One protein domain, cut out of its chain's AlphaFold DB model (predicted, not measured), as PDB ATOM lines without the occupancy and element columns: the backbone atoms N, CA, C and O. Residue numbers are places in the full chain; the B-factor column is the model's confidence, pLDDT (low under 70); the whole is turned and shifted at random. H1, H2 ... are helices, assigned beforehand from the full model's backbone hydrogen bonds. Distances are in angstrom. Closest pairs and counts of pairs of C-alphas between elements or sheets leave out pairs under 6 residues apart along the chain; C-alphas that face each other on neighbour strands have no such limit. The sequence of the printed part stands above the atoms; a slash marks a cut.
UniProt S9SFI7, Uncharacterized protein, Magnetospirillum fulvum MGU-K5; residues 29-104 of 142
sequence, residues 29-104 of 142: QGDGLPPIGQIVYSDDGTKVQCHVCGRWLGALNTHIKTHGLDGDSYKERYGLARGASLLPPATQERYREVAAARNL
ATOM      1  N   GLN A  29     252.269 206.602 146.439       92.56
ATOM      2  CA  GLN A  29     252.441 208.014 146.816       92.56
ATOM      3  C   GLN A  29     253.351 208.780 145.853       92.56
ATOM      4  O   GLN A  29     253.150 209.975 145.657       92.56
ATOM      5  N   GLY A  30     254.334 208.099 145.255       91.06
ATOM      6  CA  GLY A  30     255.420 208.729 144.506       91.06
ATOM      7  C   GLY A  30     256.652 209.031 145.369       91.06
ATOM      8  O   GLY A  30     256.690 208.729 146.560       91.06
ATOM      9  N   ASP A  31     257.691 209.581 144.737       89.06
ATOM     10  CA  ASP A  31     258.894 210.135 145.385       89.06
ATOM     11  C   ASP A  31     259.645 209.196 146.354       89.06
ATOM     12  O   ASP A  31     260.313 209.636 147.292       89.06
ATOM     13  N   GLY A  32     259.552 207.880 146.137       91.06
ATOM     14  CA  GLY A  32     260.189 206.873 146.997       91.06
ATOM     15  C   GLY A  32     259.548 206.739 148.384       91.06
ATOM     16  O   GLY A  32     260.162 206.171 149.296       91.06
ATOM     17  N   LEU A  33     258.334 207.268 148.559       96.12
ATOM     18  CA  LEU A  33     257.537 207.119 149.767       96.12
ATOM     19  C   LEU A  33     256.745 205.799 149.755       96.12
ATOM     20  O   LEU A  33     256.382 205.300 148.689       96.12
ATOM     21  N   PRO A  34     256.436 205.243 150.938       95.69
ATOM     22  CA  PRO A  34     255.555 204.087 151.068       95.69
ATOM     23  C   PRO A  34     254.189 204.297 150.399       95.69
ATOM     24  O   PRO A  34     253.623 205.385 150.523       95.69
ATOM     25  N   PRO A  35     253.587 203.263 149.791       96.31
ATOM     26  CA  PRO A  35     252.210 203.335 149.315       96.31
ATOM     27  C   PRO A  35     251.216 203.656 150.448       96.31
ATOM     28  O   PRO A  35     251.316 203.139 151.560       96.31
ATOM     29  N   ILE A  36     250.201 204.479 150.166       95.81
ATOM     30  CA  ILE A  36     249.048 204.702 151.056       95.81
ATOM     31  C   ILE A  36     248.355 203.362 151.301       95.81
ATOM     32  O   ILE A  36     248.106 202.607 150.367       95.81
ATOM     33  N   GLY A  37     247.999 203.083 152.554       95.12
ATOM     34  CA  GLY A  37     247.326 201.851 152.958       95.12
ATOM     35  C   GLY A  37     248.269 200.698 153.305       95.12
ATOM     36  O   GLY A  37     247.791 199.647 153.737       95.12
ATOM     37  N   GLN A  38     249.590 200.882 153.192       94.69
ATOM     38  CA  GLN A  38     250.572 199.833 153.455       94.69
ATOM     39  C   GLN A  38     251.754 200.322 154.298       94.69
ATOM     40  O   GLN A  38     252.414 201.303 153.987       94.69
ATOM     41  N   ILE A  39     252.095 199.569 155.348       95.38
ATOM     42  CA  ILE A  39     253.373 199.755 156.042       95.38
ATOM     43  C   ILE A  39     254.473 199.036 155.255       95.38
ATOM     44  O   ILE A  39     254.343 197.847 154.962       95.38
ATOM     45  N   VAL A  40     255.572 199.739 154.988       96.12
ATOM     46  CA  VAL A  40     256.772 199.178 154.361       96.12
ATOM     47  C   VAL A  40     257.868 198.997 155.413       96.12
ATOM     48  O   VAL A  40     258.140 199.898 156.216       96.12
ATOM     49  N   TYR A  41     258.490 197.819 155.404       97.19
ATOM     50  CA  TYR A  41     259.594 197.440 156.284       97.19
ATOM     51  C   TYR A  41     260.873 197.224 155.475       97.19
ATOM     52  O   TYR A  41     260.804 196.965 154.277       97.19
ATOM     53  N   SER A  42     262.028 197.362 156.125       96.62
ATOM     54  CA  SER A  42     263.305 196.992 155.518       96.62
ATOM     55  C   SER A  42     263.384 195.477 155.348       96.62
ATOM     56  O   SER A  42     262.686 194.744 156.050       96.62
ATOM     57  N   ASP A  43     264.258 195.006 154.458       95.69
ATOM     58  CA  ASP A  43     264.403 193.573 154.153       95.69
ATOM     59  C   ASP A  43     264.733 192.724 155.392       95.69
ATOM     60  O   ASP A  43     264.268 191.597 155.530       95.69
ATOM     61  N   ASP A  44     265.491 193.287 156.335       94.81
ATOM     62  CA  ASP A  44     265.838 192.664 157.619       94.81
ATOM     63  C   ASP A  44     264.741 192.806 158.697       94.81
ATOM     64  O   ASP A  44     264.897 192.330 159.821       94.81
ATOM     65  N   GLY A  45     263.640 193.501 158.399       95.44
ATOM     66  CA  GLY A  45     262.531 193.743 159.321       95.44
ATOM     67  C   GLY A  45     262.875 194.619 160.532       95.44
ATOM     68  O   GLY A  45     262.084 194.677 161.483       95.44
ATOM     69  N   THR A  46     264.028 195.299 160.538       96.62
ATOM     70  CA  THR A  46     264.487 196.117 161.677       96.62
ATOM     71  C   THR A  46     264.033 197.568 161.604       96.62
ATOM     72  O   THR A  46     263.995 198.254 162.630       96.62
ATOM     73  N   LYS A  47     263.648 198.043 160.416       97.50
ATOM     74  CA  LYS A  47     263.191 199.412 160.180       97.50
ATOM     75  C   LYS A  47     261.831 199.445 159.497       97.50
ATOM     76  O   LYS A  47     261.412 198.516 158.815       97.50
ATOM     77  N   VAL A  48     261.146 200.560 159.695       97.31
ATOM     78  CA  VAL A  48     259.878 200.921 159.069       97.31
ATOM     79  C   VAL A  48     260.032 202.287 158.406       97.31
ATOM     80  O   VAL A  48     260.691 203.173 158.960       97.31
ATOM     81  N   GLN A  49     259.459 202.455 157.217       97.56
ATOM     82  CA  GLN A  49     259.585 203.689 156.445       97.56
ATOM     83  C   GLN A  49     258.439 204.671 156.744       97.56
ATOM     84  O   GLN A  49     257.260 204.310 156.783       97.56
ATOM     85  N   CYS A  50     258.782 205.939 156.972       97.50
ATOM     86  CA  CYS A  50     257.818 207.012 157.208       97.50
ATOM     87  C   CYS A  50     257.128 207.455 155.910       97.50
ATOM     88  O   CYS A  50     257.799 207.720 154.919       97.50
ATOM     89  N   HIS A  51     255.805 207.625 155.949       97.44
ATOM     90  CA  HIS A  51     255.007 208.088 154.806       97.44
ATOM     91  C   HIS A  51     255.066 209.609 154.596       97.44
ATOM     92  O   HIS A  51     254.662 210.103 153.556       97.44
ATOM     93  N   VAL A  52     255.549 210.379 155.578       96.50
ATOM     94  CA  VAL A  52     255.673 211.843 155.435       96.50
ATOM     95  C   VAL A  52     256.989 212.217 154.753       96.50
ATOM     96  O   VAL A  52     257.033 213.139 153.950       96.50
ATOM     97  N   CYS A  53     258.083 211.541 155.116       96.12
ATOM     98  CA  CYS A  53     259.438 211.977 154.763       96.12
ATOM     99  C   CYS A  53     260.357 210.862 154.250       96.12
ATOM    100  O   CYS A  53     261.553 211.092 154.087       96.12
ATOM    101  N   GLY A  54     259.857 209.633 154.096       96.50
ATOM    102  CA  GLY A  54     260.614 208.512 153.529       96.50
ATOM    103  C   GLY A  54     261.722 207.939 154.417       96.50
ATOM    104  O   GLY A  54     262.381 206.978 154.024       96.50
ATOM    105  N   ARG A  55     261.947 208.483 155.621       96.81
ATOM    106  CA  ARG A  55     263.011 208.019 156.528       96.81
ATOM    107  C   ARG A  55     262.730 206.621 157.077       96.81
ATOM    108  O   ARG A  55     261.622 206.333 157.526       96.81
ATOM    109  N   TRP A  56     263.781 205.807 157.135       97.31
ATOM    110  CA  TRP A  56     263.791 204.478 157.749       97.31
ATOM    111  C   TRP A  56     264.116 204.549 159.241       97.31
ATOM    112  O   TRP A  56     265.146 205.101 159.634       97.31
ATOM    113  N   LEU A  57     263.245 203.996 160.085       97.31
ATOM    114  CA  LEU A  57     263.269 204.197 161.538       97.31
ATOM    115  C   LEU A  57     263.005 202.891 162.292       97.31
ATOM    116  O   LEU A  57     262.256 202.046 161.819       97.31
ATOM    117  N   GLY A  58     263.540 202.755 163.507       95.75
ATOM    118  CA  GLY A  58     263.237 201.615 164.390       95.75
ATOM    119  C   GLY A  58     261.845 201.668 165.042       95.75
ATOM    120  O   GLY A  58     261.394 200.685 165.616       95.75
ATOM    121  N   ALA A  59     261.156 202.813 164.978       94.75
ATOM    122  CA  ALA A  59     259.774 202.985 165.427       94.75
ATOM    123  C   ALA A  59     259.186 204.285 164.858       94.75
ATOM    124  O   ALA A  59     259.804 205.345 164.988       94.75
ATOM    125  N   LEU A  60     257.974 204.243 164.294       95.69
ATOM    126  CA  LEU A  60     257.305 205.455 163.801       95.69
ATOM    127  C   LEU A  60     256.675 206.282 164.926       95.69
ATOM    128  O   LEU A  60     256.687 207.503 164.835       95.69
ATOM    129  N   ASN A  61     256.189 205.653 166.002       90.25
ATOM    130  CA  ASN A  61     255.420 206.314 167.074       90.25
ATOM    131  C   ASN A  61     256.057 207.602 167.624       90.25
ATOM    132  O   ASN A  61     255.357 208.565 167.930       90.25
ATOM    133  N   THR A  62     257.381 207.619 167.778       91.06
ATOM    134  CA  THR A  62     258.100 208.800 168.276       91.06
ATOM    135  C   THR A  62     258.391 209.791 167.155       91.06
ATOM    136  O   THR A  62     258.334 210.996 167.372       91.06
ATOM    137  N   HIS A  63     258.678 209.295 165.951       96.69
ATOM    138  CA  HIS A  63     259.037 210.129 164.812       96.69
ATOM    139  C   HIS A  63     257.851 210.920 164.256       96.69
ATOM    140  O   HIS A  63     258.007 212.092 163.953       96.69
ATOM    141  N   ILE A  64     256.659 210.330 164.161       97.00
ATOM    142  CA  ILE A  64     255.482 211.003 163.579       97.00
ATOM    143  C   ILE A  64     255.100 212.295 164.315       97.00
ATOM    144  O   ILE A  64     254.561 213.218 163.706       97.00
ATOM    145  N   LYS A  65     255.491 212.416 165.589       96.06
ATOM    146  CA  LYS A  65     255.329 213.639 166.380       96.06
ATOM    147  C   LYS A  65     256.108 214.823 165.808       96.06
ATOM    148  O   LYS A  65     255.656 215.953 165.943       96.06
ATOM    149  N   THR A  66     257.238 214.591 165.128       97.19
ATOM    150  CA  THR A  66     257.989 215.664 164.448       97.19
ATOM    151  C   THR A  66     257.220 216.254 163.271       97.19
ATOM    152  O   THR A  66     257.554 217.338 162.812       97.19
ATOM    153  N   HIS A  67     256.190 215.549 162.795       96.81
ATOM    154  CA  HIS A  67     255.274 215.992 161.742       96.81
ATOM    155  C   HIS A  67     253.940 216.501 162.302       96.81
ATOM    156  O   HIS A  67     252.991 216.685 161.547       96.81
ATOM    157  N   GLY A  68     253.841 216.683 163.625       96.38
ATOM    158  CA  GLY A  68     252.607 217.110 164.284       96.38
ATOM    159  C   GLY A  68     251.489 216.065 164.252       96.38
ATOM    160  O   GLY A  68     250.326 216.427 164.391       96.38
ATOM    161  N   LEU A  69     251.818 214.784 164.050       96.94
ATOM    162  CA  LEU A  69     250.851 213.690 164.001       96.94
ATOM    163  C   LEU A  69     250.968 212.797 165.238       96.94
ATOM    164  O   LEU A  69     252.067 212.462 165.688       96.94
ATOM    165  N   ASP A  70     249.823 212.361 165.753       96.12
ATOM    166  CA  ASP A  70     249.727 211.200 166.636       96.12
ATOM    167  C   ASP A  70     249.499 209.908 165.825       96.12
ATOM    168  O   ASP A  70     249.377 209.928 164.599       96.12
ATOM    169  N   GLY A  71     249.477 208.763 166.511       95.44
ATOM    170  CA  GLY A  71     249.360 207.457 165.863       95.44
ATOM    171  C   GLY A  71     248.029 207.217 165.147       95.44
ATOM    172  O   GLY A  71     248.027 206.540 164.120       95.44
ATOM    173  N   ASP A  72     246.924 207.760 165.652       96.25
ATOM    174  CA  ASP A  72     245.601 207.585 165.054       96.25
ATOM    175  C   ASP A  72     245.446 208.516 163.850       96.25
ATOM    176  O   ASP A  72     245.137 208.044 162.755       96.25
ATOM    177  N   SER A  73     245.801 209.794 164.015       96.50
ATOM    178  CA  SER A  73     245.832 210.797 162.946       96.50
ATOM    179  C   SER A  73     246.754 210.380 161.793       96.50
ATOM    180  O   SER A  73     246.423 210.564 160.622       96.50
ATOM    181  N   TYR A  74     247.907 209.770 162.098       97.44
ATOM    182  CA  TYR A  74     248.817 209.224 161.087       97.44
ATOM    183  C   TYR A  74     248.175 208.068 160.310       97.44
ATOM    184  O   TYR A  74     248.222 208.047 159.082       97.44
ATOM    185  N   LYS A  75     247.559 207.105 161.007       96.50
ATOM    186  CA  LYS A  75     246.918 205.954 160.356       96.50
ATOM    187  C   LYS A  75     245.745 206.378 159.487       96.50
ATOM    188  O   LYS A  75     245.620 205.878 158.376       96.50
ATOM    189  N   GLU A  76     244.925 207.302 159.973       96.12
ATOM    190  CA  GLU A  76     243.808 207.855 159.215       96.12
ATOM    191  C   GLU A  76     244.295 208.560 157.946       96.12
ATOM    192  O   GLU A  76     243.859 208.208 156.851       96.12
ATOM    193  N   ARG A  77     245.263 209.477 158.076       95.94
ATOM    194  CA  ARG A  77     245.826 210.224 156.942       95.94
ATOM    195  C   ARG A  77     246.380 209.311 155.849       95.94
ATOM    196  O   ARG A  77     246.232 209.625 154.673       95.94
ATOM    197  N   TYR A  78     247.013 208.203 156.229       96.00
ATOM    198  CA  TYR A  78     247.663 207.284 155.294       96.00
ATOM    199  C   TYR A  78     246.863 206.006 155.015       96.00
ATOM    200  O   TYR A  78     247.420 205.040 154.498       96.00
ATOM    201  N   GLY A  79     245.567 205.977 155.342       95.00
ATOM    202  CA  GLY A  79     244.679 204.856 155.013       95.00
ATOM    203  C   GLY A  79     245.053 203.528 155.682       95.00
ATOM    204  O   GLY A  79     244.669 202.462 155.206       95.00
ATOM    205  N   LEU A  80     245.816 203.567 156.773       95.06
ATOM    206  CA  LEU A  80     246.265 202.383 157.492       95.06
ATOM    207  C   LEU A  80     245.149 201.827 158.381       95.06
ATOM    208  O   LEU A  80     244.368 202.561 158.992       95.06
ATOM    209  N   ALA A  81     245.117 200.503 158.534       91.88
ATOM    210  CA  ALA A  81     244.212 199.874 159.487       91.88
ATOM    211  C   ALA A  81     244.459 200.412 160.909       91.88
ATOM    212  O   ALA A  81     245.602 200.545 161.344       91.88
ATOM    213  N   ARG A  82     243.392 200.637 161.688       90.81
ATOM    214  CA  ARG A  82     243.509 201.121 163.082       90.81
ATOM    215  C   ARG A  82     244.446 200.263 163.942       90.81
ATOM    216  O   ARG A  82     245.219 200.791 164.737       90.81
ATOM    217  N   GLY A  83     244.415 198.944 163.744       91.25
ATOM    218  CA  GLY A  83     245.284 197.986 164.432       91.25
ATOM    219  C   GLY A  83     246.683 197.817 163.828       91.25
ATOM    220  O   GLY A  83     247.450 197.009 164.344       91.25
ATOM    221  N   ALA A  84     247.026 198.529 162.749       91.88
ATOM    222  CA  ALA A  84     248.341 198.423 162.130       91.88
ATOM    223  C   ALA A  84     249.436 198.842 163.119       91.88
ATOM    224  O   ALA A  84     249.337 199.871 163.799       91.88
ATOM    225  N   SER A  85     250.484 198.025 163.196       93.56
ATOM    226  CA  SER A  85     251.639 198.308 164.035       93.56
ATOM    227  C   SER A  85     252.544 199.334 163.362       93.56
ATOM    228  O   SER A  85     252.949 199.174 162.213       93.56
ATOM    229  N   LEU A  86     252.910 200.359 164.126       96.06
ATOM    230  CA  LEU A  86     253.870 201.397 163.745       96.06
ATOM    231  C   LEU A  86     255.313 201.034 164.157       96.06
ATOM    232  O   LEU A  86     256.198 201.893 164.211       96.06
ATOM    233  N   LEU A  87     255.540 199.758 164.483       96.06
ATOM    234  CA  LEU A  87     256.831 199.184 164.845       96.06
ATOM    235  C   LEU A  87     257.293 198.179 163.775       96.06
ATOM    236  O   LEU A  87     256.453 197.456 163.233       96.06
ATOM    237  N   PRO A  88     258.605 198.062 163.521       96.12
ATOM    238  CA  PRO A  88     259.173 196.997 162.699       96.12
ATOM    239  C   PRO A  88     258.908 195.601 163.290       96.12
ATOM    240  O   PRO A  88     258.848 195.478 164.522       96.12
ATOM    241  N   PRO A  89     258.793 194.547 162.460       95.12
ATOM    242  CA  PRO A  89     258.585 193.170 162.907       95.12
ATOM    243  C   PRO A  89     259.570 192.715 163.987       95.12
ATOM    244  O   PRO A  89     259.125 192.229 165.025       95.12
ATOM    245  N   ALA A  90     260.870 192.986 163.824       95.00
ATOM    246  CA  ALA A  90     261.890 192.583 164.798       95.00
ATOM    247  C   ALA A  90     261.660 193.213 166.185       95.00
ATOM    248  O   ALA A  90     261.849 192.586 167.227       95.00
ATOM    249  N   THR A  91     261.184 194.462 166.223       93.94
ATOM    250  CA  THR A  91     260.846 195.129 167.491       93.94
ATOM    251  C   THR A  91     259.575 194.546 168.103       93.94
ATOM    252  O   THR A  91     259.499 194.386 169.322       93.94
ATOM    253  N   GLN A  92     258.577 194.218 167.276       93.25
ATOM    254  CA  GLN A  92     257.344 193.586 167.746       93.25
ATOM    255  C   GLN A  92     257.618 192.209 168.353       93.25
ATOM    256  O   GLN A  92     257.082 191.903 169.413       93.25
ATOM    257  N   GLU A  93     258.452 191.400 167.703       95.12
ATOM    258  CA  GLU A  93     258.850 190.076 168.178       95.12
ATOM    259  C   GLU A  93     259.575 190.164 169.518       95.12
ATOM    260  O   GLU A  93     259.112 189.582 170.497       95.12
ATOM    261  N   ARG A  94     260.582 191.035 169.624       93.81
ATOM    262  CA  ARG A  94     261.278 191.286 170.891       93.81
ATOM    263  C   ARG A  94     260.327 191.709 172.015       93.81
ATOM    264  O   ARG A  94     260.481 191.293 173.159       93.81
ATOM    265  N   TYR A  95     259.330 192.548 171.728       92.12
ATOM    266  CA  TYR A  95     258.326 192.930 172.730       92.12
ATOM    267  C   TYR A  95     257.418 191.768 173.132       92.12
ATOM    268  O   TYR A  95     257.064 191.670 174.307       92.12
ATOM    269  N   ARG A  96     257.069 190.876 172.199       92.75
ATOM    270  CA  ARG A  96     256.317 189.651 172.506       92.75
ATOM    271  C   ARG A  96     257.128 188.716 173.400       92.75
ATOM    272  O   ARG A  96     256.588 188.240 174.392       92.75
ATOM    273  N   GLU A  97     258.409 188.519 173.109       93.69
ATOM    274  CA  GLU A  97     259.318 187.706 173.929       93.69
ATOM    275  C   GLU A  97     259.451 188.262 175.346       93.69
ATOM    276  O   GLU A  97     259.268 187.535 176.318       93.69
ATOM    277  N   VAL A  98     259.694 189.570 175.483       93.75
ATOM    278  CA  VAL A  98     259.780 190.227 176.796       93.75
ATOM    279  C   VAL A  98     258.459 190.111 177.558       93.75
ATOM    280  O   VAL A  98     258.469 189.889 178.770       93.75
ATOM    281  N   ALA A  99     257.320 190.250 176.875       91.06
ATOM    282  CA  ALA A  99     256.008 190.097 177.493       91.06
ATOM    283  C   ALA A  99     255.755 188.661 177.973       91.06
ATOM    284  O   ALA A  99     255.231 188.483 179.073       91.06
ATOM    285  N   ALA A 100     256.159 187.659 177.188       91.50
ATOM    286  CA  ALA A 100     256.071 186.250 177.558       91.50
ATOM    287  C   ALA A 100     257.002 185.919 178.733       91.50
ATOM    288  O   ALA A 100     256.549 185.370 179.730       91.50
ATOM    289  N   ALA A 101     258.267 186.344 178.678       92.06
ATOM    290  CA  ALA A 101     259.250 186.115 179.739       92.06
ATOM    291  C   ALA A 101     258.829 186.726 181.085       92.06
ATOM    292  O   ALA A 101     259.151 186.201 182.147       92.06
ATOM    293  N   ARG A 102     258.091 187.839 181.048       90.69
ATOM    294  CA  ARG A 102     257.557 188.519 182.237       90.69
ATOM    295  C   ARG A 102     256.138 188.078 182.608       90.69
ATOM    296  O   ARG A 102     255.546 188.689 183.496       90.69
ATOM    297  N   ASN A 103     255.571 187.087 181.915       87.56
ATOM    298  CA  ASN A 103     254.178 186.651 182.062       87.56
ATOM    299  C   ASN A 103     253.192 187.831 182.112       87.56
ATOM    300  O   ASN A 103     252.247 187.845 182.900       87.56
ATOM    301  N   LEU A 104     253.414 188.863 181.283       83.88
ATOM    302  CA  LEU A 104     252.623 190.094 181.352       83.88
ATOM    303  C   LEU A 104     251.145 189.837 181.065       83.88
ATOM    304  O   LEU A 104     250.316 190.554 181.604       83.88
TER     305      LEU A 104
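Overview. This is residues 29 to 104 of the 142 residues of an uncharacterized protein of Magnetospirillum fulvum MGU-K5 (UniProt S9SFI7). With little regular structure, looping residues 29 to 59 and short helices H1 and H2 make a body; H3 leads away, and residues 97 to 103 stick out. Under half of the 76 printed residues are in named helices, H1, H2, H3 in order, class all helix. The whole is compact, with a radius of gyration of the C-alphas of 13.0 A, and spans 42 by 25 by 21 A.

Arrangement. Residues 48 to 49 pair antiparallel with 56 to 57. H1, residues 60 to 67, and H2, residues 71 to 77, only just touch, with 3 pairs of C-alphas within 8 A, only at the corner; the closest C-alphas, of Asn 61 and Gly 71, are 6.3 A apart. H3, residues 89 to 101, is apart from both. H2 and H3 have every O i to N i+4 pair within hydrogen-bond range; H1 has 1 of 4, and 3 of 5 O i to N i+3 pairs.

Along the chain. H1 begins at C-alpha 60 (257.305, 205.455, 163.801); H3, 18.3 A long, ends at C-alpha 101 (259.250, 186.115, 179.739).

Size, cuts and confidence. The printed part has no cut, the link H2 to H3 is long, and no printed residue is under 70.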